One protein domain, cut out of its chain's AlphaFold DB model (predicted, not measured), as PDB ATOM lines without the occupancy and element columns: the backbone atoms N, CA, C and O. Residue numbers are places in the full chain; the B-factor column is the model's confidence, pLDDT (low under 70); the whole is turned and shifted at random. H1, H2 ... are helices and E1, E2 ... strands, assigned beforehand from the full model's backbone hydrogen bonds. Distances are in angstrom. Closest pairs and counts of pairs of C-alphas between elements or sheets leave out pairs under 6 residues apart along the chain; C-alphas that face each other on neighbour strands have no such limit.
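AT A GLANCE: This is residues 2 to 80, 154 to 181 and 191 to 293 of the 901 residues of the protein "Tuberin-like protein" of Rhizoctonia solani AG-3 Rhs1AP (UniProt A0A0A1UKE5). Four helices, H5, H6, H7 and H8, form an up-and-down bundle, set as a four-cornered ring in which H6 packs on H5 and H8, and H7 packs on the same two. Around it, H1 runs beside H5 and H3 beside H6, H2 crosses H5 and H7, H4 packs on H6 and H8, and a small hairpin of E1 and E2 lies near the last residues of H6. The 210 printed residues include eight named helices and two named strands, in the order H1 H2 H3 E1 E2 H4 H5 H6 H7 H8; the sheet, order E1 - E2, is antiparallel and the class mostly helix. The whole is compact, with a radius of gyration of the C-alphas of 16.6 A and spans of 53 by 40 by 35 A.

HOW THE PARTS SIT: E1, residues 50 to 52, and E2, residues 58 to 60, form a hairpin, antiparallel at 139 degrees; N 51 and O 59 are 2.9 A apart, within hydrogen-bond range. The closest C-alphas of E1 and H6, residues 214 to 228, are those of Arg 51 and Gln 227, at 7.3 A. H3, residues 37 to 47, touches H6 residues 215 to 220 at a shallow tilt of 4 degrees, the same way, closest at the C-alphas of Leu 41 and Ile 216, 6.1 A. H5, residues 197 to 210, and H6 are a helical hairpin at a steep tilt of 39 degrees, opposite ways; the closest C-alphas, of Leu 207 and Leu 217, are 6.4 A apart. H7, residues 237 to 255, touches H5 at a shallow tilt of 14 degrees, closest at the C-alphas of Ser 198 and Thr 239, 4.4 A. H8, residues 272 to 292, touches H6 at a shallow tilt of 29 degrees, closest at the C-alphas of Pro 225 and Thr 282, 4.7 A. H7 and H8 are a helical hairpin, with the C-alphas of Val 254 and Ala 276 closest at 6.4 A; H5 and H8 are apart. H1, residues 2 to 8, touches H3 and H5; H2, residues 21 to 27, touches H5 and H7; H4, residues 65 to 74, touches H6 and H8. Every O i to N i+4 pair is within hydrogen-bond range in H1, H3 and H5; the others have 2 of 3 in H2, 3 of 6 in H4, 9 of 11 in H6, 14 of 15 in H7 and 12 of 17 in H8.

IN THESE COORDINATES: H1 begins at C-alpha 2 (113.998, -51.098, 78.421), and H8 ends at C-alpha 292 (93.223, -53.764, 63.184). H8 is 29.9 A long, H7 27.5 A, H6 20.8 A and H5 19.8 A. H8 has a kink of 38 degrees near residue 286.

THE WHOLE: Residues 81 to 153 and 182 to 190 are not printed, with gaps of 16.4 A and 10.8 A between C-alphas. The links H1 to H2 and H7 to H8 are long. Mean pLDDT of the printed part is 79.7; residues 10 to 35 are among those under 70.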
ATOM      1  N   ARG A   2     113.133 -51.139  79.619       75.69
ATOM      2  CA  ARG A   2     113.998 -51.098  78.421       75.69
ATOM      3  C   ARG A   2     115.275 -51.939  78.568       75.69
ATOM      4  O   ARG A   2     115.525 -52.780  77.719       75.69
ATOM      5  N   ASP A   3     115.978 -51.824  79.694       79.56
ATOM      6  CA  ASP A   3     117.192 -52.621  79.955       79.56
ATOM      7  C   ASP A   3     116.915 -54.130  80.064       79.56
ATOM      8  O   ASP A   3     117.711 -54.953  79.629       79.56
ATOM      9  N   LEU A   4     115.749 -54.519  80.594       83.19
ATOM     10  CA  LEU A   4     115.340 -55.927  80.645       83.19
ATOM     11  C   LEU A   4     115.025 -56.464  79.242       83.19
ATOM     12  O   LEU A   4     115.367 -57.599  78.924       83.19
ATOM     13  N   LEU A   5     114.402 -55.640  78.392       82.81
ATOM     14  CA  LEU A   5     114.134 -55.974  76.992       82.81
ATOM     15  C   LEU A   5     115.432 -56.093  76.180       82.81
ATOM     16  O   LEU A   5     115.531 -56.994  75.350       82.81
ATOM     17  N   ALA A   6     116.439 -55.258  76.464       79.06
ATOM     18  CA  ALA A   6     117.778 -55.367  75.876       79.06
ATOM     19  C   ALA A   6     118.416 -56.730  76.157       79.06
ATOM     20  O   ALA A   6     118.853 -57.426  75.241       79.06
ATOM     21  N   LEU A   7     118.400 -57.133  77.432       83.00
ATOM     22  CA  LEU A   7     118.983 -58.393  77.886       83.00
ATOM     23  C   LEU A   7     118.246 -59.614  77.320       83.00
ATOM     24  O   LEU A   7     118.858 -60.673  77.172       83.00
ATOM     25  N   LEU A   8     116.951 -59.475  77.020       83.38
ATOM     26  CA  LEU A   8     116.113 -60.530  76.451       83.38
ATOM     27  C   LEU A   8     116.276 -60.670  74.929       83.38
ATOM     28  O   LEU A   8     116.194 -61.794  74.433       83.38
ATOM     29  N   SER A   9     116.503 -59.575  74.196       77.62
ATOM     30  CA  SER A   9     116.544 -59.562  72.727       77.62
ATOM     31  C   SER A   9     117.602 -60.522  72.152       77.62
ATOM     32  O   SER A   9     118.753 -60.497  72.595       77.62
ATOM     33  N   PRO A  10     117.266 -61.338  71.130       69.19
ATOM     34  CA  PRO A  10     118.247 -62.165  70.437       69.19
ATOM     35  C   PRO A  10     119.198 -61.304  69.589       69.19
ATOM     36  O   PRO A  10     118.918 -60.144  69.270       69.19
ATOM     37  N   VAL A  11     120.352 -61.871  69.225       55.28
ATOM     38  CA  VAL A  11     121.396 -61.189  68.443       55.28
ATOM     39  C   VAL A  11     120.924 -61.015  66.995       55.28
ATOM     40  O   VAL A  11     121.131 -61.894  66.163       55.28
ATOM     41  N   ARG A  12     120.311 -59.873  66.670       54.28
ATOM     42  CA  ARG A  12     120.104 -59.440  65.281       54.28
ATOM     43  C   ARG A  12     120.574 -57.999  65.093       54.28
ATOM     44  O   ARG A  12     120.230 -57.131  65.890       54.28
ATOM     45  N   ALA A  13     121.376 -57.788  64.053       45.78
ATOM     46  CA  ALA A  13     121.600 -56.485  63.441       45.78
ATOM     47  C   ALA A  13     120.516 -56.297  62.369       45.78
ATOM     48  O   ALA A  13     120.281 -57.216  61.588       45.78
ATOM     49  N   ASP A  14     119.858 -55.141  62.395       50.41
ATOM     50  CA  ASP A  14     119.033 -54.558  61.334       50.41
ATOM     51  C   ASP A  14     117.868 -55.393  60.769       50.41
ATOM     52  O   ASP A  14     118.044 -56.302  59.959       50.41
ATOM     53  N   SER A  15     116.631 -55.011  61.112       44.94
ATOM     54  CA  SER A  15     115.459 -55.348  60.280       44.94
ATOM     55  C   SER A  15     114.229 -54.447  60.479       44.94
ATOM     56  O   SER A  15     113.119 -54.878  60.174       44.94
ATOM     57  N   MET A  16     114.372 -53.234  61.018       47.66
ATOM     58  CA  MET A  16     113.249 -52.289  61.086       47.66
ATOM     59  C   MET A  16     113.382 -51.252  59.982       47.66
ATOM     60  O   MET A  16     114.469 -50.716  59.779       47.66
ATOM     61  N   ASP A  17     112.276 -50.957  59.302       48.56
ATOM     62  CA  ASP A  17     112.176 -49.754  58.484       48.56
ATOM     63  C   ASP A  17     112.335 -48.543  59.430       48.56
ATOM     64  O   ASP A  17     111.557 -48.425  60.384       48.56
ATOM     65  N   PRO A  18     113.347 -47.673  59.248       50.50
ATOM     66  CA  PRO A  18     113.615 -46.552  60.154       50.50
ATOM     67  C   PRO A  18     112.456 -45.545  60.255       50.50
ATOM     68  O   PRO A  18     112.483 -44.687  61.130       50.50
ATOM     69  N   ASN A  19     111.440 -45.658  59.394       48.69
ATOM     70  CA  ASN A  19     110.240 -44.822  59.403       48.69
ATOM     71  C   ASN A  19     109.106 -45.331  60.321       48.69
ATOM     72  O   ASN A  19     108.056 -44.692  60.394       48.69
ATOM     73  N   GLU A  20     109.252 -46.479  60.993       58.59
ATOM     74  CA  GLU A  20     108.207 -47.037  61.865       58.59
ATOM     75  C   GLU A  20     108.357 -46.520  63.315       58.59
ATOM     76  O   GLU A  20     109.387 -46.733  63.943       58.59
ATOM     77  N   GLU A  21     107.330 -45.891  63.912       55.78
ATOM     78  CA  GLU A  21     107.409 -45.326  65.286       55.78
ATOM     79  C   GLU A  21     107.809 -46.355  66.370       55.78
ATOM     80  O   GLU A  21     108.404 -46.012  67.392       55.78
ATOM     81  N   ALA A  22     107.503 -47.641  66.166       55.06
ATOM     82  CA  ALA A  22     107.929 -48.713  67.069       55.06
ATOM     83  C   ALA A  22     109.445 -49.005  66.980       55.06
ATOM     84  O   ALA A  22     110.021 -49.549  67.926       55.06
ATOM     85  N   ALA A  23     110.094 -48.637  65.869       56.62
ATOM     86  CA  ALA A  23     111.536 -48.733  65.670       56.62
ATOM     87  C   ALA A  23     112.294 -47.661  66.468       56.62
ATOM     88  O   ALA A  23     113.349 -47.961  67.025       56.62
ATOM     89  N   GLU A  24     111.734 -46.453  66.605       59.50
ATOM     90  CA  GLU A  24     112.291 -45.399  67.469       59.50
ATOM     91  C   GLU A  24     112.316 -45.832  68.943       59.50
ATOM     92  O   GLU A  24     113.314 -45.676  69.637       59.50
ATOM     93  N   GLU A  25     111.252 -46.464  69.446       60.41
ATOM     94  CA  GLU A  25     111.259 -46.984  70.822       60.41
ATOM     95  C   GLU A  25     112.268 -48.114  71.031       60.41
ATOM     96  O   GLU A  25     112.815 -48.262  72.128       60.41
ATOM     97  N   ARG A  26     112.515 -48.905  69.980       61.84
ATOM     98  CA  ARG A  26     113.506 -49.980  69.985       61.84
ATOM     99  C   ARG A  26     114.936 -49.443  69.909       61.84
ATOM    100  O   ARG A  26     115.804 -50.014  70.559       61.84
ATOM    101  N   SER A  27     115.195 -48.356  69.181       58.50
ATOM    102  CA  SER A  27     116.537 -47.754  69.087       58.50
ATOM    103  C   SER A  27     117.025 -47.191  70.430       58.50
ATOM    104  O   SER A  27     118.227 -47.093  70.667       58.50
ATOM    105  N   HIS A  28     116.100 -46.904  71.351       56.72
ATOM    106  CA  HIS A  28     116.386 -46.513  72.734       56.72
ATOM    107  C   HIS A  28     116.625 -47.688  73.704       56.72
ATOM    108  O   HIS A  28     116.765 -47.464  74.911       56.72
ATOM    109  N   ILE A  29     116.644 -48.935  73.226       60.38
ATOM    110  CA  ILE A  29     117.029 -50.106  74.021       60.38
ATOM    111  C   ILE A  29     118.567 -50.169  74.051       60.38
ATOM    112  O   ILE A  29     119.204 -50.356  73.021       60.38
ATOM    113  N   ILE A  30     119.160 -49.965  75.234       55.59
ATOM    114  CA  ILE A  30     120.617 -49.913  75.462       55.59
ATOM    115  C   ILE A  30     121.284 -51.244  75.062       55.59
ATOM    116  O   ILE A  30     120.702 -52.305  75.244       55.59
ATOM    117  N   ASP A  31     122.525 -51.197  74.571       55.22
ATOM    118  CA  ASP A  31     123.290 -52.299  73.949       55.22
ATOM    119  C   ASP A  31     123.794 -53.407  74.922       55.22
ATOM    120  O   ASP A  31     124.897 -53.940  74.798       55.22
ATOM    121  N   GLY A  32     123.001 -53.760  75.938       57.66
ATOM    122  CA  GLY A  32     123.316 -54.800  76.923       57.66
ATOM    123  C   GLY A  32     122.674 -56.142  76.571       57.66
ATOM    124  O   GLY A  32     121.490 -56.336  76.828       57.66
ATOM    125  N   LYS A  33     123.445 -57.088  76.018       65.94
ATOM    126  CA  LYS A  33     122.963 -58.432  75.631       65.94
ATOM    127  C   LYS A  33     123.418 -59.483  76.646       65.94
ATOM    128  O   LYS A  33     124.598 -59.540  76.986       65.94
ATOM    129  N   SER A  34     122.505 -60.339  77.113       68.12
ATOM    130  CA  SER A  34     122.845 -61.457  78.004       68.12
ATOM    131  C   SER A  34     123.015 -62.755  77.215       68.12
ATOM    132  O   SER A  34     122.115 -63.158  76.487       68.12
ATOM    133  N   GLY A  35     124.138 -63.452  77.399       69.12
ATOM    134  CA  GLY A  35     124.336 -64.814  76.880       69.12
ATOM    135  C   GLY A  35     123.778 -65.918  77.790       69.12
ATOM    136  O   GLY A  35     123.857 -67.092  77.444       69.12
ATOM    137  N   CYS A  36     123.247 -65.572  78.969       84.56
ATOM    138  CA  CYS A  36     122.795 -66.542  79.966       84.56
ATOM    139  C   CYS A  36     121.303 -66.867  79.800       84.56
ATOM    140  O   CYS A  36     120.447 -66.034  80.113       84.56
ATOM    141  N   SER A  37     120.985 -68.097  79.386       84.25
ATOM    142  CA  SER A  37     119.605 -68.581  79.222       84.25
ATOM    143  C   SER A  37     118.772 -68.474  80.501       84.25
ATOM    144  O   SER A  37     117.625 -68.046  80.443       84.25
ATOM    145  N   TYR A  38     119.346 -68.762  81.674       86.12
ATOM    146  CA  TYR A  38     118.638 -68.631  82.958       86.12
ATOM    147  C   TYR A  38     118.222 -67.186  83.256       86.12
ATOM    148  O   TYR A  38     117.101 -66.944  83.697       86.12
ATOM    149  N   ALA A  39     119.099 -66.212  82.988       86.44
ATOM    150  CA  ALA A  39     118.789 -64.800  83.210       86.44
ATOM    151  C   ALA A  39     117.697 -64.310  82.247       86.44
ATOM    152  O   ALA A  39     116.766 -63.624  82.664       86.44
ATOM    153  N   ARG A  40     117.778 -64.702  80.969       88.75
ATOM    154  CA  ARG A  40     116.763 -64.378  79.952       88.75
ATOM    155  C   ARG A  40     115.411 -65.004  80.289       88.75
ATOM    156  O   ARG A  40     114.389 -64.330  80.186       88.75
ATOM    157  N   LEU A  41     115.410 -66.253  80.755       89.44
ATOM    158  CA  LEU A  41     114.202 -66.936  81.205       89.44
ATOM    159  C   LEU A  41     113.588 -66.252  82.428       89.44
ATOM    160  O   LEU A  41     112.386 -66.031  82.428       89.44
ATOM    161  N   ALA A  42     114.380 -65.853  83.427       88.44
ATOM    162  CA  ALA A  42     113.870 -65.141  84.600       88.44
ATOM    163  C   ALA A  42     113.204 -63.803  84.222       88.44
ATOM    164  O   ALA A  42     112.140 -63.459  84.741       88.44
ATOM    165  N   ILE A  43     113.790 -63.069  83.268       89.88
ATOM    166  CA  ILE A  43     113.188 -61.847  82.713       89.88
ATOM    167  C   ILE A  43     111.860 -62.170  82.023       89.88
ATOM    168  O   ILE A  43     110.860 -61.484  82.247       89.88
ATOM    169  N   LEU A  44     111.828 -63.223  81.205       89.75
ATOM    170  CA  LEU A  44     110.623 -63.642  80.498       89.75
ATOM    171  C   LEU A  44     109.530 -64.117  81.471       89.75
ATOM    172  O   LEU A  44     108.385 -63.696  81.338       89.75
ATOM    173  N   GLN A  45     109.884 -64.898  82.498       90.19
ATOM    174  CA  GLN A  45     109.003 -65.327  83.590       90.19
ATOM    175  C   GLN A  45     108.346 -64.135  84.293       90.19
ATOM    176  O   GLN A  45     107.168 -64.210  84.651       90.19
ATOM    177  N   TRP A  46     109.076 -63.034  84.468       89.75
ATOM    178  CA  TRP A  46     108.535 -61.802  85.035       89.75
ATOM    179  C   TRP A  46     107.599 -61.078  84.052       89.75
ATOM    180  O   TRP A  46     106.469 -60.738  84.404       89.75
ATOM    181  N   LEU A  47     108.017 -60.903  82.792       90.19
ATOM    182  CA  LEU A  47     107.247 -60.171  81.776       90.19
ATOM    183  C   LEU A  47     105.908 -60.835  81.429       90.19
ATOM    184  O   LEU A  47     104.902 -60.139  81.294       90.19
ATOM    185  N   VAL A  48     105.857 -62.168  81.315       90.38
ATOM    186  CA  VAL A  48     104.624 -62.892  80.937       90.38
ATOM    187  C   VAL A  48     103.532 -62.842  82.007       90.38
ATOM    188  O   VAL A  48     102.386 -63.194  81.725       90.38
ATOM    189  N   ARG A  49     103.856 -62.401  83.230       89.44
ATOM    190  CA  ARG A  49     102.919 -62.255  84.356       89.44
ATOM    191  C   ARG A  49     102.235 -60.889  84.402       89.44
ATOM    192  O   ARG A  49     101.234 -60.745  85.101       89.44
ATOM    193  N   LEU A  50     102.722 -59.910  83.636       89.31
ATOM    194  CA  LEU A  50     102.101 -58.591  83.527       89.31
ATOM    195  C   LEU A  50     100.752 -58.677  82.800       89.31
ATOM    196  O   LEU A  50     100.628 -59.315  81.748       89.31
ATOM    197  N   ARG A  51      99.742 -58.013  83.356       89.00
ATOM    198  CA  ARG A  51      98.403 -57.831  82.788       89.00
ATOM    199  C   ARG A  51      97.975 -56.376  82.956       89.00
ATOM    200  O   ARG A  51      98.509 -55.676  83.812       89.00
ATOM    201  N   ALA A  52      97.005 -55.947  82.156       88.00
ATOM    202  CA  ALA A  52      96.331 -54.670  82.343       88.00
ATOM    203  C   ALA A  52      94.857 -54.889  82.699       88.00
ATOM    204  O   ALA A  52      94.205 -55.812  82.187       88.00
ATOM    205  N   ASP A  53      94.348 -54.062  83.606       84.62
ATOM    206  CA  ASP A  53      92.920 -53.970  83.888       84.62
ATOM    207  C   ASP A  53      92.190 -53.210  82.761       84.62
ATOM    208  O   ASP A  53      92.792 -52.822  81.753       84.62
ATOM    209  N   ARG A  54      90.875 -53.024  82.902       79.81
ATOM    210  CA  ARG A  54      90.067 -52.253  81.943       79.81
ATOM    211  C   ARG A  54      90.478 -50.780  81.836       79.81
ATOM    212  O   ARG A  54      90.312 -50.195  80.774       79.81
ATOM    213  N   ASP A  55      91.051 -50.209  82.893       78.31
ATOM    214  CA  ASP A  55      91.537 -48.825  82.937       78.31
ATOM    215  C   ASP A  55      93.008 -48.708  82.478       78.31
ATOM    216  O   ASP A  55      93.657 -47.681  82.690       78.31
ATOM    217  N   HIS A  56      93.549 -49.756  81.841       83.62
ATOM    218  CA  HIS A  56      94.930 -49.856  81.358       83.62
ATOM    219  C   HIS A  56      96.008 -49.774  82.448       83.62
ATOM    220  O   HIS A  56      97.179 -49.517  82.150       83.62
ATOM    221  N   ARG A  57      95.643 -50.007  83.708       85.31
ATOM    222  CA  ARG A  57      96.551 -50.052  84.856       85.31
ATOM    223  C   ARG A  57      97.133 -51.446  85.007       85.31
ATOM    224  O   ARG A  57      96.458 -52.458  84.814       85.31
ATOM    225  N   LEU A  58      98.407 -51.503  85.368       87.06
ATOM    226  CA  LEU A  58      99.154 -52.754  85.403       87.06
ATOM    227  C   LEU A  58      98.934 -53.525  86.703       87.06
ATOM    228  O   LEU A  58      98.914 -52.952  87.790       87.06
ATOM    229  N   TYR A  59      98.845 -54.846  86.593       86.56
ATOM    230  CA  TYR A  59      98.900 -55.773  87.721       86.56
ATOM    231  C   TYR A  59      99.670 -57.043  87.334       86.56
ATOM    232  O   TYR A  59      99.883 -57.321  86.150       86.56
ATOM    233  N   MET A  60     100.111 -57.816  88.330       86.50
ATOM    234  CA  MET A  60     100.820 -59.081  88.114       86.50
ATOM    235  C   MET A  60      99.978 -60.284  88.531       86.50
ATOM    236  O   MET A  60      99.327 -60.275  89.575       86.50
ATOM    237  N   VAL A  61     100.029 -61.337  87.716       84.25
ATOM    238  CA  VAL A  61      99.404 -62.635  87.997       84.25
ATOM    239  C   VAL A  61     100.459 -63.601  88.524       84.25
ATOM    240  O   VAL A  61     101.524 -63.747  87.929       84.25
ATOM    241  N   LYS A  62     100.174 -64.253  89.656       76.94
ATOM    242  CA  LYS A  62     101.116 -65.169  90.315       76.94
ATOM    243  C   LYS A  62     101.111 -66.559  89.679       76.94
ATOM    244  O   LYS A  62     102.166 -67.038  89.269       76.94
ATOM    245  N   ASP A  63      99.932 -67.168  89.609       80.81
ATOM    246  CA  ASP A  63      99.719 -68.527  89.115       80.81
ATOM    247  C   ASP A  63      99.174 -68.488  87.682       80.81
ATOM    248  O   ASP A  63      98.151 -67.854  87.418       80.81
ATOM    249  N   LEU A  64      99.898 -69.122  86.763       84.06
ATOM    250  CA  LEU A  64      99.526 -69.280  85.358       84.06
ATOM    251  C   LEU A  64      99.506 -70.759  84.947       84.06
ATOM    252  O   LEU A  64      99.215 -71.057  83.790       84.06
ATOM    253  N   ASP A  65      99.813 -71.679  85.864       84.50
ATOM    254  CA  ASP A  65     100.123 -73.068  85.529       84.50
ATOM    255  C   ASP A  65      98.910 -73.760  84.901       84.50
ATOM    256  O   ASP A  65      99.034 -74.407  83.862       84.50
ATOM    257  N   ALA A  66      97.716 -73.529  85.458       81.31
ATOM    258  CA  ALA A  66      96.468 -74.097  84.952       81.31
ATOM    259  C   ALA A  66      96.108 -73.621  83.530       81.31
ATOM    260  O   ALA A  66      95.559 -74.391  82.745       81.31
ATOM    261  N   GLU A  67      96.417 -72.369  83.171       82.19
ATOM    262  CA  GLU A  67      96.128 -71.841  81.826       82.19
ATOM    263  C   GLU A  67      97.141 -72.319  80.775       82.19
ATOM    264  O   GLU A  67      96.871 -72.248  79.574       82.19
ATOM    265  N   ILE A  68      98.315 -72.779  81.214       87.56
ATOM    266  CA  ILE A  68      99.461 -73.081  80.347       87.56
ATOM    267  C   ILE A  68      99.715 -74.582  80.233       87.56
ATOM    268  O   ILE A  68     100.286 -75.021  79.233       87.56
ATOM    269  N   GLU A  69      99.232 -75.380  81.186       85.62
ATOM    270  CA  GLU A  69      99.311 -76.844  81.184       85.62
ATOM    271  C   GLU A  69      99.009 -77.478  79.811       85.62
ATOM    272  O   GLU A  69      99.829 -78.287  79.356       85.62
ATOM    273  N   PRO A  70      97.947 -77.082  79.074       83.62
ATOM    274  CA  PRO A  70      97.653 -77.661  77.762       83.62
ATOM    275  C   PRO A  70      98.733 -77.363  76.709       83.62
ATOM    276  O   PRO A  70      99.093 -78.233  75.912       83.62
ATOM    277  N   PHE A  71      99.294 -76.150  76.717       86.38
ATOM    278  CA  PHE A  71     100.350 -75.737  75.788       86.38
ATOM    279  C   PHE A  71     101.689 -76.389  76.144       86.38
ATOM    280  O   PHE A  71     102.380 -76.920  75.276       86.38
ATOM    281  N   ALA A  72     102.027 -76.432  77.431       86.31
ATOM    282  CA  ALA A  72     103.229 -77.091  77.928       86.31
ATOM    283  C   ALA A  72     103.208 -78.609  77.677       86.31
ATOM    284  O   ALA A  72     104.256 -79.207  77.417       86.31
ATOM    285  N   HIS A  73     102.030 -79.239  77.691       84.56
ATOM    286  CA  HIS A  73     101.882 -80.652  77.350       84.56
ATOM    287  C   HIS A  73     102.267 -80.951  75.890       84.56
ATOM    288  O   HIS A  73     102.907 -81.970  75.626       84.56
ATOM    289  N   LEU A  74     101.976 -80.048  74.942       81.44
ATOM    290  CA  LEU A  74     102.369 -80.218  73.533       81.44
ATOM    291  C   LEU A  74     103.890 -80.316  73.358       81.44
ATOM    292  O   LEU A  74     104.359 -81.065  72.500       81.44
ATOM    293  N   VAL A  75     104.648 -79.607  74.200       84.69
ATOM    294  CA  VAL A  75     106.119 -79.564  74.181       84.69
ATOM    295  C   VAL A  75     106.785 -80.442  75.247       84.69
ATOM    296  O   VAL A  75     107.985 -80.305  75.485       84.69
ATOM    297  N   ASN A  76     106.045 -81.376  75.857       82.12
ATOM    298  CA  ASN A  76     106.538 -82.305  76.884       82.12
ATOM    299  C   ASN A  76     107.171 -81.601  78.107       82.12
ATOM    300  O   ASN A  76     108.169 -82.066  78.653       82.12
ATOM    301  N   ARG A  77     106.598 -80.466  78.529       82.50
ATOM    302  CA  ARG A  77     107.040 -79.658  79.687       82.50
ATOM    303  C   ARG A  77     106.200 -79.879  80.944       82.50
ATOM    304  O   ARG A  77     106.363 -79.170  81.933       82.50
ATOM    305  N   THR A  78     105.314 -80.867  80.911       79.94
ATOM    306  CA  THR A  78     104.529 -81.326  82.057       79.94
ATOM    307  C   THR A  78     105.051 -82.685  82.536       79.94
ATOM    308  O   THR A  78     105.508 -83.492  81.719       79.94
ATOM    309  N   PRO A  79     105.024 -82.971  83.849       62.59
ATOM    310  CA  PRO A  79     105.430 -84.265  84.383       62.59
ATOM    311  C   PRO A  79     104.486 -85.357  83.855       62.59
ATOM    312  O   PRO A  79     103.327 -85.412  84.244       62.59
ATOM    313  N   LEU A  80     104.996 -86.177  82.923       45.28
ATOM    314  CA  LEU A  80     104.437 -87.418  82.353       45.28
ATOM    315  C   LEU A  80     102.984 -87.754  82.764       45.28
ATOM    316  O   LEU A  80     102.735 -88.714  83.492       45.28
ATOM    317  N   ILE A 154     115.280 -76.443  81.514       81.75
ATOM    318  CA  ILE A 154     115.417 -75.295  82.421       81.75
ATOM    319  C   ILE A 154     114.074 -74.974  83.092       81.75
ATOM    320  O   ILE A 154     114.047 -74.499  84.224       81.75
ATOM    321  N   TRP A 155     112.961 -75.277  82.417       86.69
ATOM    322  CA  TRP A 155     111.612 -75.052  82.927       86.69
ATOM    323  C   TRP A 155     110.673 -76.238  82.661       86.69
ATOM    324  O   TRP A 155     110.847 -76.996  81.695       86.69
ATOM    325  N   SER A 156     109.674 -76.368  83.534       85.56
ATOM    326  CA  SER A 156     108.564 -77.326  83.496       85.56
ATOM    327  C   SER A 156     107.423 -76.817  84.380       85.56
ATOM    328  O   SER A 156     107.667 -75.979  85.240       85.56
ATOM    329  N   ILE A 157     106.213 -77.351  84.223       84.50
ATOM    330  CA  ILE A 157     105.082 -77.063  85.121       84.50
ATOM    331  C   ILE A 157     105.088 -78.060  86.293       84.50
ATOM    332  O   ILE A 157     105.227 -79.259  86.037       84.50
ATOM    333  N   PRO A 158     104.918 -77.630  87.558       84.38
ATOM    334  CA  PRO A 158     104.645 -76.258  88.010       84.38
ATOM    335  C   PRO A 158     105.848 -75.310  87.869       84.38
ATOM    336  O   PRO A 158     106.979 -75.707  88.157       84.38
ATOM    337  N   ASP A 159     105.602 -74.073  87.416       82.38
ATOM    338  CA  ASP A 159     106.656 -73.095  87.099       82.38
ATOM    339  C   ASP A 159     107.277 -72.519  88.382       82.38
ATOM    340  O   ASP A 159     106.637 -71.797  89.152       82.38
ATOM    341  N   VAL A 160     108.554 -72.826  88.621       80.38
ATOM    342  CA  VAL A 160     109.302 -72.313  89.774       80.38
ATOM    343  C   VAL A 160     110.002 -71.015  89.381       80.38
ATOM    344  O   VAL A 160     110.995 -71.018  88.650       80.38
ATOM    345  N   VAL A 161     109.497 -69.892  89.893       84.00
ATOM    346  CA  VAL A 161     110.088 -68.567  89.661       84.00
ATOM    347  C   VAL A 161     111.201 -68.248  90.670       84.00
ATOM    348  O   VAL A 161     111.048 -68.529  91.860       84.00
ATOM    349  N   PRO A 162     112.313 -67.620  90.243       81.25
ATOM    350  CA  PRO A 162     113.442 -67.288  91.119       81.25
ATOM    351  C   PRO A 162     113.241 -65.996  91.936       81.25
ATOM    352  O   PRO A 162     114.171 -65.539  92.599       81.25
ATOM    353  N   PHE A 163     112.060 -65.378  91.874       83.31
ATOM    354  CA  PHE A 163     111.731 -64.118  92.542       83.31
ATOM    355  C   PHE A 163     110.373 -64.204  93.237       83.31
ATOM    356  O   PHE A 163     109.495 -64.960  92.818       83.31
ATOM    357  N   ASP A 164     110.182 -63.394  94.278       78.06
ATOM    358  CA  ASP A 164     108.870 -63.249  94.901       78.06
ATOM    359  C   ASP A 164     107.979 -62.333  94.053       78.06
ATOM    360  O   ASP A 164     108.388 -61.258  93.604       78.06
ATOM    361  N   VAL A 165     106.745 -62.769  93.826       69.75
ATOM    362  CA  VAL A 165     105.738 -61.989  93.108       69.75
ATOM    363  C   VAL A 165     104.885 -61.308  94.165       69.75
ATOM    364  O   VAL A 165     103.973 -61.927  94.718       69.75
ATOM    365  N   ALA A 166     105.192 -60.037  94.450       62.22
ATOM    366  CA  ALA A 166     104.430 -59.226  95.395       62.22
ATOM    367  C   ALA A 166     102.931 -59.275  95.040       62.22
ATOM    368  O   ALA A 166     102.518 -58.870  93.951       62.22
ATOM    369  N   PHE A 167     102.123 -59.825  95.947       49.16
ATOM    370  CA  PHE A 167     100.696 -60.026  95.727       49.16
ATOM    371  C   PHE A 167      99.951 -58.700  95.865       49.16
ATOM    372  O   PHE A 167      99.860 -58.125  96.948       49.16
ATOM    373  N   GLY A 168      99.370 -58.244  94.762       53.12
ATOM    374  CA  GLY A 168      98.428 -57.143  94.751       53.12
ATOM    375  C   GLY A 168      97.435 -57.368  93.629       53.12
ATOM    376  O   GLY A 168      97.713 -57.059  92.480       53.12
ATOM    377  N   THR A 169      96.239 -57.845  93.961       55.44
ATOM    378  CA  THR A 169      95.064 -57.787  93.069       55.44
ATOM    379  C   THR A 169      94.654 -56.350  92.725       55.44
ATOM    380  O   THR A 169      93.672 -56.141  92.018       55.44
ATOM    381  N   ARG A 170      95.375 -55.354  93.254       67.06
ATOM    382  CA  ARG A 170      95.148 -53.938  93.025       67.06
ATOM    383  C   ARG A 170      95.992 -53.472  91.836       67.06
ATOM    384  O   ARG A 170      97.216 -53.588  91.898       67.06
ATOM    385  N   PRO A 171      95.352 -52.948  90.783       76.75
ATOM    386  CA  PRO A 171      96.047 -52.304  89.680       76.75
ATOM    387  C   PRO A 171      96.907 -51.135  90.170       76.75
ATOM    388  O   PRO A 171      96.576 -50.476  91.157       76.75
ATOM    389  N   SER A 172      98.013 -50.872  89.480       78.69
ATOM    390  CA  SER A 172      98.934 -49.793  89.827       78.69
ATOM    391  C   SER A 172      98.267 -48.420  89.739       78.69
ATOM    392  O   SER A 172      97.605 -48.112  88.751       78.69
ATOM    393  N   GLU A 173      98.514 -47.562  90.728       71.38
ATOM    394  CA  GLU A 173      97.925 -46.216  90.788       71.38
ATOM    395  C   GLU A 173      98.591 -45.213  89.828       71.38
ATOM    396  O   GLU A 173      97.963 -44.232  89.445       71.38
ATOM    397  N   GLY A 174      99.835 -45.468  89.396       71.06
ATOM    398  CA  GLY A 174     100.625 -44.519  88.597       71.06
ATOM    399  C   GLY A 174     101.229 -45.053  87.297       71.06
ATOM    400  O   GLY A 174     101.871 -44.277  86.596       71.06
ATOM    401  N   MET A 175     101.061 -46.338  86.959       79.00
ATOM    402  CA  MET A 175     101.657 -46.941  85.756       79.00
ATOM    403  C   MET A 175     100.573 -47.467  84.810       79.00
ATOM    404  O   MET A 175      99.692 -48.217  85.233       79.00
ATOM    405  N   THR A 176     100.621 -47.086  83.533       81.75
ATOM    406  CA  THR A 176      99.623 -47.506  82.534       81.75
ATOM    407  C   THR A 176     100.245 -47.975  81.229       81.75
ATOM    408  O   THR A 176     101.387 -47.659  80.897       81.75
ATOM    409  N   THR A 177      99.486 -48.761  80.472       81.75
ATOM    410  CA  THR A 177      99.873 -49.270  79.143       81.75
ATOM    411  C   THR A 177      99.348 -48.402  78.006       81.75
ATOM    412  O   THR A 177      99.780 -48.549  76.862       81.75
ATOM    413  N   TYR A 178      98.434 -47.482  78.312       74.25
ATOM    414  CA  TYR A 178      97.798 -46.591  77.354       74.25
ATOM    415  C   TYR A 178      97.966 -45.135  77.790       74.25
ATOM    416  O   TYR A 178      97.788 -44.801  78.963       74.25
ATOM    417  N   GLU A 179      98.311 -44.275  76.836       66.12
ATOM    418  CA  GLU A 179      98.447 -42.839  77.057       66.12
ATOM    419  C   GLU A 179      97.052 -42.203  77.129       66.12
ATOM    420  O   GLU A 179      96.397 -41.965  76.111       66.12
ATOM    421  N   GLN A 180      96.563 -41.925  78.339       57.88
ATOM    422  CA  GLN A 180      95.480 -40.960  78.496       57.88
ATOM    423  C   GLN A 180      96.102 -39.569  78.374       57.88
ATOM    424  O   GLN A 180      96.990 -39.217  79.144       57.88
ATOM    425  N   ARG A 181      95.639 -38.761  77.411       50.47
ATOM    426  CA  ARG A 181      95.984 -37.331  77.319       50.47
ATOM    427  C   ARG A 181      95.362 -36.574  78.500       50.47
ATOM    428  O   ARG A 181      94.406 -35.821  78.328       50.47
ATOM    429  N   PRO A 191     103.608 -37.411  86.760       55.28
ATOM    430  CA  PRO A 191     103.042 -37.796  85.473       55.28
ATOM    431  C   PRO A 191     102.863 -39.317  85.440       55.28
ATOM    432  O   PRO A 191     103.777 -40.064  85.796       55.28
ATOM    433  N   GLN A 192     101.680 -39.773  85.033       61.31
ATOM    434  CA  GLN A 192     101.366 -41.189  84.850       61.31
ATOM    435  C   GLN A 192     102.459 -41.842  83.984       61.31
ATOM    436  O   GLN A 192     102.709 -41.417  82.855       61.31
ATOM    437  N   LEU A 193     103.172 -42.830  84.534       70.88
ATOM    438  CA  LEU A 193     104.311 -43.455  83.868       70.88
ATOM    439  C   LEU A 193     103.798 -44.481  82.854       70.88
ATOM    440  O   LEU A 193     103.109 -45.437  83.210       70.88
ATOM    441  N   TRP A 194     104.156 -44.299  81.588       74.25
ATOM    442  CA  TRP A 194     103.711 -45.178  80.513       74.25
ATOM    443  C   TRP A 194     104.704 -46.317  80.246       74.25
ATOM    444  O   TRP A 194     105.909 -46.094  80.090       74.25
ATOM    445  N   LEU A 195     104.199 -47.552  80.179       82.25
ATOM    446  CA  LEU A 195     104.988 -48.733  79.839       82.25
ATOM    447  C   LEU A 195     104.974 -48.965  78.312       82.25
ATOM    448  O   LEU A 195     103.900 -49.218  77.762       82.25
ATOM    449  N   PRO A 196     106.128 -48.959  77.613       80.81
ATOM    450  CA  PRO A 196     106.178 -49.130  76.159       80.81
ATOM    451  C   PRO A 196     105.977 -50.601  75.762       80.81
ATOM    452  O   PRO A 196     106.926 -51.348  75.515       80.81
ATOM    453  N   VAL A 197     104.719 -51.042  75.704       87.38
ATOM    454  CA  VAL A 197     104.356 -52.427  75.350       87.38
ATOM    455  C   VAL A 197     104.678 -52.747  73.882       87.38
ATOM    456  O   VAL A 197     104.982 -53.891  73.551       87.38
ATOM    457  N   SER A 198     104.693 -51.744  72.998       86.31
ATOM    458  CA  SER A 198     105.159 -51.859  71.605       86.31
ATOM    459  C   SER A 198     106.570 -52.442  71.511       86.31
ATOM    460  O   SER A 198     106.787 -53.384  70.749       86.31
ATOM    461  N   ALA A 199     107.509 -51.951  72.327       84.25
ATOM    462  CA  ALA A 199     108.878 -52.463  72.369       84.25
ATOM    463  C   ALA A 199     108.935 -53.933  72.825       84.25
ATOM    464  O   ALA A 199     109.687 -54.726  72.262       84.25
ATOM    465  N   TYR A 200     108.095 -54.325  73.789       88.88
ATOM    466  CA  TYR A 200     107.984 -55.722  74.222       88.88
ATOM    467  C   TYR A 200     107.479 -56.638  73.101       88.88
ATOM    468  O   TYR A 200     108.083 -57.678  72.852       88.88
ATOM    469  N   VAL A 201     106.431 -56.235  72.371       88.94
ATOM    470  CA  VAL A 201     105.930 -56.999  71.214       88.94
ATOM    471  C   VAL A 201     107.017 -57.148  70.148       88.94
ATOM    472  O   VAL A 201     107.166 -58.227  69.583       88.94
ATOM    473  N   CYS A 202     107.822 -56.108  69.907       87.00
ATOM    474  CA  CYS A 202     108.946 -56.188  68.974       87.00
ATOM    475  C   CYS A 202     109.975 -57.244  69.397       87.00
ATOM    476  O   CYS A 202     110.339 -58.075  68.573       87.00
ATOM    477  N   VAL A 203     110.370 -57.263  70.675       87.38
ATOM    478  CA  VAL A 203     111.286 -58.286  71.204       87.38
ATOM    479  C   VAL A 203     110.675 -59.686  71.111       87.38
ATOM    480  O   VAL A 203     111.377 -60.627  70.759       87.38
ATOM    481  N   MET A 204     109.370 -59.843  71.350       89.69
ATOM    482  CA  MET A 204     108.690 -61.133  71.169       89.69
ATOM    483  C   MET A 204     108.707 -61.605  69.710       89.69
ATOM    484  O   MET A 204     108.892 -62.794  69.469       89.69
ATOM    485  N   ILE A 205     108.568 -60.696  68.736       88.19
ATOM    486  CA  ILE A 205     108.750 -61.023  67.311       88.19
ATOM    487  C   ILE A 205     110.172 -61.535  67.080       88.19
ATOM    488  O   ILE A 205     110.338 -62.606  66.503       88.19
ATOM    489  N   ASP A 206     111.182 -60.819  67.585       85.69
ATOM    490  CA  ASP A 206     112.584 -61.215  67.423       85.69
ATOM    491  C   ASP A 206     112.859 -62.598  68.036       85.69
ATOM    492  O   ASP A 206     113.534 -63.419  67.412       85.69
ATOM    493  N   LEU A 207     112.308 -62.884  69.225       87.62
ATOM    494  CA  LEU A 207     112.400 -64.202  69.865       87.62
ATOM    495  C   LEU A 207     111.771 -65.291  68.987       87.62
ATOM    496  O   LEU A 207     112.358 -66.348  68.797       87.62
ATOM    497  N   ILE A 208     110.599 -65.043  68.410       86.38
ATOM    498  CA  ILE A 208     109.914 -66.040  67.582       86.38
ATOM    499  C   ILE A 208     110.665 -66.306  66.269       86.38
ATOM    500  O   ILE A 208     110.692 -67.445  65.805       86.38
ATOM    501  N   THR A 209     111.274 -65.285  65.661       84.25
ATOM    502  CA  THR A 209     111.909 -65.418  64.340       84.25
ATOM    503  C   THR A 209     113.389 -65.784  64.388       84.25
ATOM    504  O   THR A 209     113.899 -66.335  63.416       84.25
ATOM    505  N   CYS A 210     114.111 -65.431  65.455       83.69
ATOM    506  CA  CYS A 210     115.579 -65.463  65.466       83.69
ATOM    507  C   CYS A 210     116.201 -66.165  66.674       83.69
ATOM    508  O   CYS A 210     117.426 -66.291  66.717       83.69
ATOM    509  N   GLU A 211     115.412 -66.599  67.657       85.94
ATOM    510  CA  GLU A 211     115.961 -67.250  68.845       85.94
ATOM    511  C   GLU A 211     116.679 -68.560  68.501       85.94
ATOM    512  O   GLU A 211     116.191 -69.381  67.721       85.94
ATOM    513  N   THR A 212     117.843 -68.765  69.117       84.50
ATOM    514  CA  THR A 212     118.638 -69.988  68.950       84.50
ATOM    515  C   THR A 212     118.429 -70.971  70.103       84.50
ATOM    516  O   THR A 212     118.641 -72.177  69.934       84.50
ATOM    517  N   ASP A 213     117.980 -70.484  71.265       85.62
ATOM    518  CA  ASP A 213     117.678 -71.303  72.435       85.62
ATOM    519  C   ASP A 213     116.218 -71.794  72.466       85.62
ATOM    520  O   ASP A 213     115.262 -71.028  72.618       85.62
ATOM    521  N   TRP A 214     116.053 -73.118  72.401       85.81
ATOM    522  CA  TRP A 214     114.757 -73.787  72.520       85.81
ATOM    523  C   TRP A 214     114.056 -73.512  73.855       85.81
ATOM    524  O   TRP A 214     112.828 -73.430  73.893       85.81
ATOM    525  N   GLU A 215     114.793 -73.376  74.958       86.56
ATOM    526  CA  GLU A 215     114.190 -73.176  76.282       86.56
ATOM    527  C   GLU A 215     113.445 -71.835  76.342       86.56
ATOM    528  O   GLU A 215     112.304 -71.785  76.802       86.56
ATOM    529  N   ILE A 216     114.046 -70.781  75.780       88.88
ATOM    530  CA  ILE A 216     113.458 -69.438  75.710       88.88
ATOM    531  C   ILE A 216     112.285 -69.405  74.731       88.88
ATOM    532  O   ILE A 216     111.211 -68.912  75.082       88.88
ATOM    533  N   LEU A 217     112.453 -69.969  73.529       88.81
ATOM    534  CA  LEU A 217     111.383 -69.986  72.531       88.81
ATOM    535  C   LEU A 217     110.168 -70.794  73.006       88.81
ATOM    536  O   LEU A 217     109.032 -70.352  72.847       88.81
ATOM    537  N   SER A 218     110.390 -71.970  73.599       89.12
ATOM    538  CA  SER A 218     109.299 -72.822  74.087       89.12
ATOM    539  C   SER A 218     108.506 -72.148  75.207       89.12
ATOM    540  O   SER A 218     107.276 -72.197  75.177       89.12
ATOM    541  N   TYR A 219     109.179 -71.467  76.141       90.69
ATOM    542  CA  TYR A 219     108.510 -70.697  77.190       90.69
ATOM    543  C   TYR A 219     107.723 -69.518  76.594       90.69
ATOM    544  O   TYR A 219     106.548 -69.330  76.912       90.69
ATOM    545  N   ALA A 220     108.323 -68.768  75.661       91.00
ATOM    546  CA  ALA A 220     107.648 -67.675  74.963       91.00
ATOM    547  C   ALA A 220     106.368 -68.160  74.261       91.00
ATOM    548  O   ALA A 220     105.289 -67.646  74.536       91.00
ATOM    549  N   LEU A 221     106.451 -69.194  73.418       90.00
ATOM    550  CA  LEU A 221     105.308 -69.702  72.650       90.00
ATOM    551  C   LEU A 221     104.184 -70.287  73.522       90.00
ATOM    552  O   LEU A 221     103.022 -70.192  73.134       90.00
ATOM    553  N   CYS A 222     104.496 -70.873  74.684       91.06
ATOM    554  CA  CYS A 222     103.472 -71.419  75.586       91.06
ATOM    555  C   CYS A 222     102.718 -70.321  76.353       91.06
ATOM    556  O   CYS A 222     101.503 -70.407  76.518       91.06
ATOM    557  N   HIS A 223     103.420 -69.279  76.809       91.25
ATOM    558  CA  HIS A 223     102.831 -68.219  77.637       91.25
ATOM    559  C   HIS A 223     102.189 -67.097  76.809       91.25
ATOM    560  O   HIS A 223     101.283 -66.402  77.278       91.25
ATOM    561  N   PHE A 224     102.651 -66.898  75.575       90.31
ATOM    562  CA  PHE A 224     102.261 -65.752  74.764       90.31
ATOM    563  C   PHE A 224     100.774 -65.717  74.364       90.31
ATOM    564  O   PHE A 224     100.183 -64.646  74.507       90.31
ATOM    565  N   PRO A 225     100.107 -66.824  73.967       91.06
ATOM    566  CA  PRO A 225      98.659 -66.819  73.723       91.06
ATOM    567  C   PRO A 225      97.866 -66.330  74.940       91.06
ATOM    568  O   PRO A 225      96.982 -65.482  74.821       91.06
ATOM    569  N   VAL A 226      98.222 -66.817  76.132       90.69
ATOM    570  CA  VAL A 226      97.554 -66.450  77.387       90.69
ATOM    571  C   VAL A 226      97.741 -64.964  77.683       90.69
ATOM    572  O   VAL A 226      96.780 -64.279  78.031       90.69
ATOM    573  N   GLN A 227      98.945 -64.425  77.491       92.25
ATOM    574  CA  GLN A 227      99.192 -62.998  77.687       92.25
ATOM    575  C   GLN A 227      98.448 -62.135  76.658       92.25
ATOM    576  O   GLN A 227      97.785 -61.175  77.049       92.25
ATOM    577  N   MET A 228      98.492 -62.501  75.371       91.44
ATOM    578  CA  MET A 228      97.818 -61.782  74.280       91.44
ATOM    579  C   MET A 228      96.291 -61.787  74.403       91.44
ATOM    580  O   MET A 228      95.635 -60.952  73.779       91.44
ATOM    581  N   SER A 229      95.710 -62.680  75.212       91.12
ATOM    582  CA  SER A 229      94.278 -62.653  75.522       91.12
ATOM    583  C   SER A 229      93.862 -61.400  76.312       91.12
ATOM    584  O   SER A 229      92.741 -60.921  76.145       91.12
ATOM    585  N   ASN A 230      94.765 -60.800  77.102       90.62
ATOM    586  CA  ASN A 230      94.517 -59.546  77.814       90.62
ATOM    587  C   ASN A 230      94.696 -58.352  76.864       90.62
ATOM    588  O   ASN A 230      95.764 -57.748  76.776       90.62
ATOM    589  N   LYS A 231      93.642 -57.995  76.125       89.19
ATOM    590  CA  LYS A 231      93.759 -56.978  75.066       89.19
ATOM    591  C   LYS A 231      94.042 -55.561  75.571       89.19
ATOM    592  O   LYS A 231      94.659 -54.792  74.840       89.19
ATOM    593  N   HIS A 232      93.634 -55.210  76.798       87.12
ATOM    594  CA  HIS A 232      93.911 -53.885  77.380       87.12
ATOM    595  C   HIS A 232      95.415 -53.647  77.609       87.12
ATOM    596  O   HIS A 232      95.849 -52.496  77.670       87.12
ATOM    597  N   LEU A 233      96.230 -54.709  77.674       88.44
ATOM    598  CA  LEU A 233      97.689 -54.600  77.705       88.44
ATOM    599  C   LEU A 233      98.253 -54.138  76.349       88.44
ATOM    600  O   LEU A 233      99.262 -53.442  76.326       88.44
ATOM    601  N   PHE A 234      97.594 -54.468  75.232       89.19
ATOM    602  CA  PHE A 234      98.131 -54.308  73.873       89.19
ATOM    603  C   PHE A 234      97.335 -53.345  72.965       89.19
ATOM    604  O   PHE A 234      97.440 -53.398  71.741       89.19
ATOM    605  N   CYS A 235      96.517 -52.461  73.533       82.31
ATOM    606  CA  CYS A 235      95.580 -51.609  72.786       82.31
ATOM    607  C   CYS A 235      96.156 -50.267  72.285       82.31
ATOM    608  O   CYS A 235      95.442 -49.516  71.616       82.31
ATOM    609  N   GLY A 236      97.411 -49.939  72.611       81.25
ATOM    610  CA  GLY A 236      98.051 -48.672  72.240       81.25
ATOM    611  C   GLY A 236      98.162 -48.454  70.720       81.25
ATOM    612  O   GLY A 236      98.280 -49.429  69.971       81.25
ATOM    613  N   PRO A 237      98.174 -47.196  70.232       80.00
ATOM    614  CA  PRO A 237      98.306 -46.897  68.802       80.00
ATOM    615  C   PRO A 237      99.613 -47.445  68.209       80.00
ATOM    616  O   PRO A 237      99.584 -48.077  67.157       80.00
ATOM    617  N   ARG A 238     100.738 -47.314  68.924       80.56
ATOM    618  CA  ARG A 238     102.031 -47.907  68.529       80.56
ATOM    619  C   ARG A 238     102.009 -49.434  68.574       80.56
ATOM    620  O   ARG A 238     102.552 -50.107  67.700       80.56
ATOM    621  N   THR A 239     101.332 -50.000  69.572       85.06
ATOM    622  CA  THR A 239     101.184 -51.453  69.717       85.06
ATOM    623  C   THR A 239     100.346 -52.057  68.591       85.06
ATOM    624  O   THR A 239     100.644 -53.163  68.151       85.06
ATOM    625  N   ARG A 240      99.358 -51.328  68.055       86.00
ATOM    626  CA  ARG A 240      98.564 -51.765  66.896       86.00
ATOM    627  C   ARG A 240      99.447 -52.096  65.687       86.00
ATOM    628  O   ARG A 240      99.259 -53.159  65.098       86.00
ATOM    629  N   SER A 241     100.406 -51.235  65.344       86.00
ATOM    630  CA  SER A 241     101.347 -51.492  64.241       86.00
ATOM    631  C   SER A 241     102.225 -52.712  64.530       86.00
ATOM    632  O   SER A 241     102.341 -53.607  63.693       86.00
ATOM    633  N   ALA A 242     102.731 -52.825  65.762       87.31
ATOM    634  CA  ALA A 242     103.524 -53.977  66.186       87.31
ATOM    635  C   ALA A 242     102.745 -55.309  66.109       87.31
ATOM    636  O   ALA A 242     103.320 -56.326  65.729       87.31
ATOM    637  N   ILE A 243     101.438 -55.320  66.410       90.69
ATOM    638  CA  ILE A 243     100.580 -56.514  66.284       90.69
ATOM    639  C   ILE A 243     100.397 -56.921  64.819       90.69
ATOM    640  O   ILE A 243     100.468 -58.108  64.507       90.69
ATOM    641  N   ILE A 244     100.171 -55.962  63.915       90.75
ATOM    642  CA  ILE A 244     100.046 -56.249  62.476       90.75
ATOM    643  C   ILE A 244     101.328 -56.921  61.973       90.75
ATOM    644  O   ILE A 244     101.260 -57.957  61.308       90.75
ATOM    645  N   ARG A 245     102.490 -56.385  62.362       88.81
ATOM    646  CA  ARG A 245     103.785 -56.974  62.015       88.81
ATOM    647  C   ARG A 245     103.979 -58.354  62.637       88.81
ATOM    648  O   ARG A 245     104.385 -59.270  61.934       88.81
ATOM    649  N   LEU A 246     103.631 -58.534  63.914       91.31
ATOM    650  CA  LEU A 246     103.682 -59.834  64.589       91.31
ATOM    651  C   LEU A 246     102.888 -60.900  63.831       91.31
ATOM    652  O   LEU A 246     103.392 -61.999  63.629       91.31
ATOM    653  N   ILE A 247     101.661 -60.587  63.409       92.25
ATOM    654  CA  ILE A 247     100.828 -61.534  62.662       92.25
ATOM    655  C   ILE A 247     101.464 -61.838  61.306       92.25
ATOM    656  O   ILE A 247     101.544 -63.004  60.938       92.25
ATOM    657  N   SER A 248     101.953 -60.826  60.585       92.06
ATOM    658  CA  SER A 248     102.611 -61.010  59.284       92.06
ATOM    659  C   SER A 248     103.858 -61.898  59.373       92.06
ATOM    660  O   SER A 248     104.003 -62.851  58.605       92.06
ATOM    661  N   GLU A 249     104.737 -61.629  60.340       90.19
ATOM    662  CA  GLU A 249     105.960 -62.407  60.571       90.19
ATOM    663  C   GLU A 249     105.641 -63.826  61.043       90.19
ATOM    664  O   GLU A 249     106.209 -64.789  60.536       90.19
ATOM    665  N   LEU A 250     104.680 -63.988  61.959       91.50
ATOM    666  CA  LEU A 250     104.278 -65.305  62.447       91.50
ATOM    667  C   LEU A 250     103.602 -66.137  61.350       91.50
ATOM    668  O   LEU A 250     103.903 -67.321  61.216       91.50
ATOM    669  N   CYS A 251     102.734 -65.528  60.536       92.06
ATOM    670  CA  CYS A 251     102.144 -66.179  59.368       92.06
ATOM    671  C   CYS A 251     103.231 -66.611  58.383       92.06
ATOM    672  O   CYS A 251     103.242 -67.771  57.988       92.06
ATOM    673  N   THR A 252     104.185 -65.736  58.048       91.56
ATOM    674  CA  THR A 252     105.305 -66.068  57.152       91.56
ATOM    675  C   THR A 252     106.175 -67.185  57.729       91.56
ATOM    676  O   THR A 252     106.450 -68.161  57.037       91.56
ATOM    677  N   ALA A 253     106.543 -67.117  59.009       88.50
ATOM    678  CA  ALA A 253     107.377 -68.122  59.667       88.50
ATOM    679  C   ALA A 253     106.697 -69.500  59.742       88.50
ATOM    680  O   ALA A 253     107.344 -70.526  59.514       88.50
ATOM    681  N   VAL A 254     105.393 -69.542  60.037       89.88
ATOM    682  CA  VAL A 254     104.600 -70.784  60.087       89.88
ATOM    683  C   VAL A 254     104.313 -71.318  58.689       89.88
ATOM    684  O   VAL A 254     104.331 -72.536  58.475       89.88
ATOM    685  N   TYR A 255     104.042 -70.423  57.737       87.75
ATOM    686  CA  TYR A 255     103.836 -70.787  56.350       87.75
ATOM    687  C   TYR A 255     105.132 -71.364  55.797       87.75
ATOM    688  O   TYR A 255     105.135 -72.505  55.391       87.75
ATOM    689  N   GLU A 256     106.269 -70.690  55.865       87.88
ATOM    690  CA  GLU A 256     107.534 -71.171  55.290       87.88
ATOM    691  C   GLU A 256     108.245 -72.267  56.108       87.88
ATOM    692  O   GLU A 256     109.338 -72.682  55.732       87.88
ATOM    693  N   ASP A 257     107.640 -72.754  57.198       84.19
ATOM    694  CA  ASP A 257     108.221 -73.753  58.109       84.19
ATOM    695  C   ASP A 257     109.580 -73.313  58.710       84.19
ATOM    696  O   ASP A 257     110.432 -74.132  59.057       84.19
ATOM    697  N   LYS A 258     109.773 -71.996  58.880       84.44
ATOM    698  CA  LYS A 258     111.015 -71.365  59.370       84.44
ATOM    699  C   LYS A 258     111.090 -71.205  60.892       84.44
ATOM    700  O   LYS A 258     112.062 -70.682  61.417       84.44
ATOM    701  N   LEU A 259     110.087 -71.672  61.631       80.56
ATOM    702  CA  LEU A 259     109.991 -71.421  63.074       80.56
ATOM    703  C   LEU A 259     111.080 -72.128  63.907       80.56
ATOM    704  O   LEU A 259     111.403 -71.690  65.003       80.56
ATOM    705  N   THR A 260     111.656 -73.224  63.399       77.88
ATOM    706  CA  THR A 260     112.707 -73.996  64.088       77.88
ATOM    707  C   THR A 260     114.054 -73.971  63.363       77.88
ATOM    708  O   THR A 260     114.943 -74.731  63.729       77.88
ATOM    709  N   THR A 261     114.234 -73.146  62.324       79.06
ATOM    710  CA  THR A 261     115.452 -73.180  61.486       79.06
ATOM    711  C   THR A 261     116.701 -72.691  62.206       79.06
ATOM    712  O   THR A 261     117.801 -73.127  61.882       79.06
ATOM    713  N   HIS A 262     116.541 -71.789  63.177       76.69
ATOM    714  CA  HIS A 262     117.645 -71.207  63.946       76.69
ATOM    715  C   HIS A 262     118.017 -72.019  65.193       76.69
ATOM    716  O   HIS A 262     119.032 -71.746  65.835       76.69
ATOM    717  N   ILE A 263     117.222 -73.039  65.521       77.50
ATOM    718  CA  ILE A 263     117.411 -73.885  66.695       77.50
ATOM    719  C   ILE A 263     118.225 -75.108  66.274       77.50
ATOM    720  O   ILE A 263     118.010 -75.679  65.205       77.50
ATOM    721  N   GLY A 264     119.168 -75.527  67.123       68.56
ATOM    722  CA  GLY A 264     119.887 -76.792  66.940       68.56
ATOM    723  C   GLY A 264     118.947 -78.014  66.904       68.56
ATOM    724  O   GLY A 264     117.733 -77.868  67.043       68.56
ATOM    725  N   PRO A 265     119.473 -79.245  66.757       67.25
ATOM    726  CA  PRO A 265     118.632 -80.439  66.681       67.25
ATOM    727  C   PRO A 265     117.699 -80.523  67.897       67.25
ATOM    728  O   PRO A 265     118.160 -80.539  69.043       67.25
ATOM    729  N   LEU A 266     116.385 -80.536  67.636       67.88
ATOM    730  CA  LEU A 266     115.367 -80.723  68.668       67.88
ATOM    731  C   LEU A 266     115.585 -82.078  69.357       67.88
ATOM    732  O   LEU A 266     116.097 -83.025  68.753       67.88
ATOM    733  N   ALA A 267     115.192 -82.176  70.629       65.62
ATOM    734  CA  ALA A 267     115.222 -83.443  71.353       65.62
ATOM    735  C   ALA A 267     114.451 -84.525  70.573       65.62
ATOM    736  O   ALA A 267     113.442 -84.234  69.936       65.62
ATOM    737  N   THR A 268     114.894 -85.782  70.655       59.84
ATOM    738  CA  THR A 268     114.356 -86.917  69.875       59.84
ATOM    739  C   THR A 268     112.848 -87.156  70.040       59.84
ATOM    740  O   THR A 268     112.247 -87.825  69.203       59.84
ATOM    741  N   SER A 269     112.223 -86.604  71.084       67.12
ATOM    742  CA  SER A 269     110.784 -86.685  71.360       67.12
ATOM    743  C   SER A 269     109.943 -85.542  70.769       67.12
ATOM    744  O   SER A 269     108.717 -85.654  70.749       67.12
ATOM    745  N   LEU A 270     110.557 -84.451  70.296       75.31
ATOM    746  CA  LEU A 270     109.868 -83.241  69.835       75.31
ATOM    747  C   LEU A 270     109.944 -83.097  68.317       75.31
ATOM    748  O   LEU A 270     111.020 -83.108  67.721       75.31
ATOM    749  N   LYS A 271     108.785 -82.916  67.682       79.31
ATOM    750  CA  LYS A 271     108.680 -82.674  66.239       79.31
ATOM    751  C   LYS A 271     108.479 -81.184  65.969       79.31
ATOM    752  O   LYS A 271     107.747 -80.518  66.693       79.31
ATOM    753  N   ALA A 272     109.029 -80.678  64.863       80.31
ATOM    754  CA  ALA A 272     108.802 -79.295  64.415       80.31
ATOM    755  C   ALA A 272     107.305 -78.961  64.222       80.31
ATOM    756  O   ALA A 272     106.877 -77.822  64.394       80.31
ATOM    757  N   THR A 273     106.483 -79.971  63.926       81.06
ATOM    758  CA  THR A 273     105.024 -79.841  63.804       81.06
ATOM    759  C   THR A 273     104.319 -79.555  65.128       81.06
ATOM    760  O   THR A 273     103.320 -78.842  65.122       81.06
ATOM    761  N   ASP A 274     104.853 -80.030  66.255       81.94
ATOM    762  CA  ASP A 274     104.300 -79.739  67.582       81.94
ATOM    763  C   ASP A 274     104.558 -78.268  67.959       81.94
ATOM    764  O   ASP A 274     103.680 -77.596  68.502       81.94
ATOM    765  N   VAL A 275     105.715 -77.722  67.560       83.94
ATOM    766  CA  VAL A 275     106.047 -76.293  67.717       83.94
ATOM    767  C   VAL A 275     105.139 -75.414  66.854       83.94
ATOM    768  O   VAL A 275     104.605 -74.410  67.326       83.94
ATOM    769  N   ALA A 276     104.901 -75.817  65.602       84.38
ATOM    770  CA  ALA A 276     103.943 -75.136  64.735       84.38
ATOM    771  C   ALA A 276     102.524 -75.137  65.340       84.38
ATOM    772  O   ALA A 276     101.812 -74.144  65.214       84.38
ATOM    773  N   GLY A 277     102.130 -76.204  66.048       85.50
ATOM    774  CA  GLY A 277     100.872 -76.273  66.803       85.50
ATOM    775  C   GLY A 277     100.700 -75.119  67.801       85.50
ATOM    776  O   GLY A 277      99.655 -74.466  67.807       85.50
ATOM    777  N   LEU A 278     101.739 -74.794  68.581       87.31
ATOM    778  CA  LEU A 278     101.728 -73.649  69.508       87.31
ATOM    779  C   LEU A 278     101.595 -72.302  68.786       87.31
ATOM    780  O   LEU A 278     100.848 -71.418  69.217       87.31
ATOM    781  N   ALA A 279     102.279 -72.152  67.652       90.12
ATOM    782  CA  ALA A 279     102.167 -70.951  66.832       90.12
ATOM    783  C   ALA A 279     100.735 -70.766  66.291       90.12
ATOM    784  O   ALA A 279     100.210 -69.653  66.319       90.12
ATOM    785  N   TYR A 280     100.048 -71.847  65.898       91.62
ATOM    786  CA  TYR A 280      98.637 -71.786  65.496       91.62
ATOM    787  C   TYR A 280      97.703 -71.362  66.640       91.62
ATOM    788  O   TYR A 280      96.781 -70.575  66.412       91.62
ATOM    789  N   HIS A 281      97.944 -71.807  67.877       89.69
ATOM    790  CA  HIS A 281      97.197 -71.320  69.046       89.69
ATOM    791  C   HIS A 281      97.414 -69.819  69.291       89.69
ATOM    792  O   HIS A 281      96.459 -69.089  69.582       89.69
ATOM    793  N   THR A 282      98.647 -69.342  69.098       90.94
ATOM    794  CA  THR A 282      98.977 -67.909  69.157       90.94
ATOM    795  C   THR A 282      98.211 -67.133  68.083       90.94
ATOM    796  O   THR A 282      97.488 -66.193  68.412       90.94
ATOM    797  N   LEU A 283      98.279 -67.565  66.817       93.69
ATOM    798  CA  LEU A 283      97.547 -66.955  65.698       93.69
ATOM    799  C   LEU A 283      96.030 -66.931  65.936       93.69
ATOM    800  O   LEU A 283      95.369 -65.939  65.637       93.69
ATOM    801  N   THR A 284      95.481 -67.991  66.534       92.88
ATOM    802  CA  THR A 284      94.055 -68.056  66.883       92.88
ATOM    803  C   THR A 284      93.672 -66.980  67.899       92.88
ATOM    804  O   THR A 284      92.623 -66.358  67.770       92.88
ATOM    805  N   THR A 285      94.521 -66.727  68.897       91.69
ATOM    806  CA  THR A 285      94.272 -65.667  69.889       91.69
ATOM    807  C   THR A 285      94.435 -64.280  69.270       91.69
ATOM    808  O   THR A 285      93.622 -63.384  69.517       91.69
ATOM    809  N   LEU A 286      95.445 -64.112  68.410       92.50
ATOM    810  CA  LEU A 286      95.696 -62.870  67.681       92.50
ATOM    811  C   LEU A 286      94.538 -62.491  66.755       92.50
ATOM    812  O   LEU A 286      94.295 -61.306  66.558       92.50
ATOM    813  N   MET A 287      93.756 -63.454  66.263       91.81
ATOM    814  CA  MET A 287      92.558 -63.180  65.466       91.81
ATOM    815  C   MET A 287      91.542 -62.273  66.182       91.81
ATOM    816  O   MET A 287      90.844 -61.505  65.527       91.81
ATOM    817  N   SER A 288      91.504 -62.262  67.518       91.50
ATOM    818  CA  SER A 288      90.655 -61.333  68.284       91.50
ATOM    819  C   SER A 288      91.013 -59.849  68.087       91.50
ATOM    820  O   SER A 288      90.244 -58.957  68.450       91.50
ATOM    821  N   TYR A 289      92.164 -59.549  67.479       91.44
ATOM    822  CA  TYR A 289      92.574 -58.203  67.084       91.44
ATOM    823  C   TYR A 289      92.089 -57.824  65.675       91.44
ATOM    824  O   TYR A 289      92.497 -56.791  65.160       91.44
ATOM    825  N   HIS A 290      91.161 -58.584  65.076       90.50
ATOM    826  CA  HIS A 290      90.678 -58.398  63.700       90.50
ATOM    827  C   HIS A 290      90.258 -56.974  63.303       90.50
ATOM    828  O   HIS A 290      90.355 -56.619  62.129       90.50
ATOM    829  N   ARG A 291      89.858 -56.122  64.258       87.69
ATOM    830  CA  ARG A 291      89.576 -54.693  64.013       87.69
ATOM    831  C   ARG A 291      90.776 -53.905  63.483       87.69
ATOM    832  O   ARG A 291      90.588 -52.827  62.931       87.69
ATOM    833  N   THR A 292      91.995 -54.399  63.677       86.12
ATOM    834  CA  THR A 292      93.223 -53.764  63.184       86.12
ATOM    835  C   THR A 292      93.672 -54.325  61.838       86.12
ATOM    836  O   THR A 292      94.666 -53.853  61.294       86.12
ATOM    837  N   PHE A 293      92.994 -55.346  61.305       90.00
ATOM    838  CA  PHE A 293      93.451 -56.060  60.118       90.00
ATOM    839  C   PHE A 293      92.972 -55.363  58.849       90.00
ATOM    840  O   PHE A 293      91.830 -54.913  58.758       90.00
TER     841      PHE A 293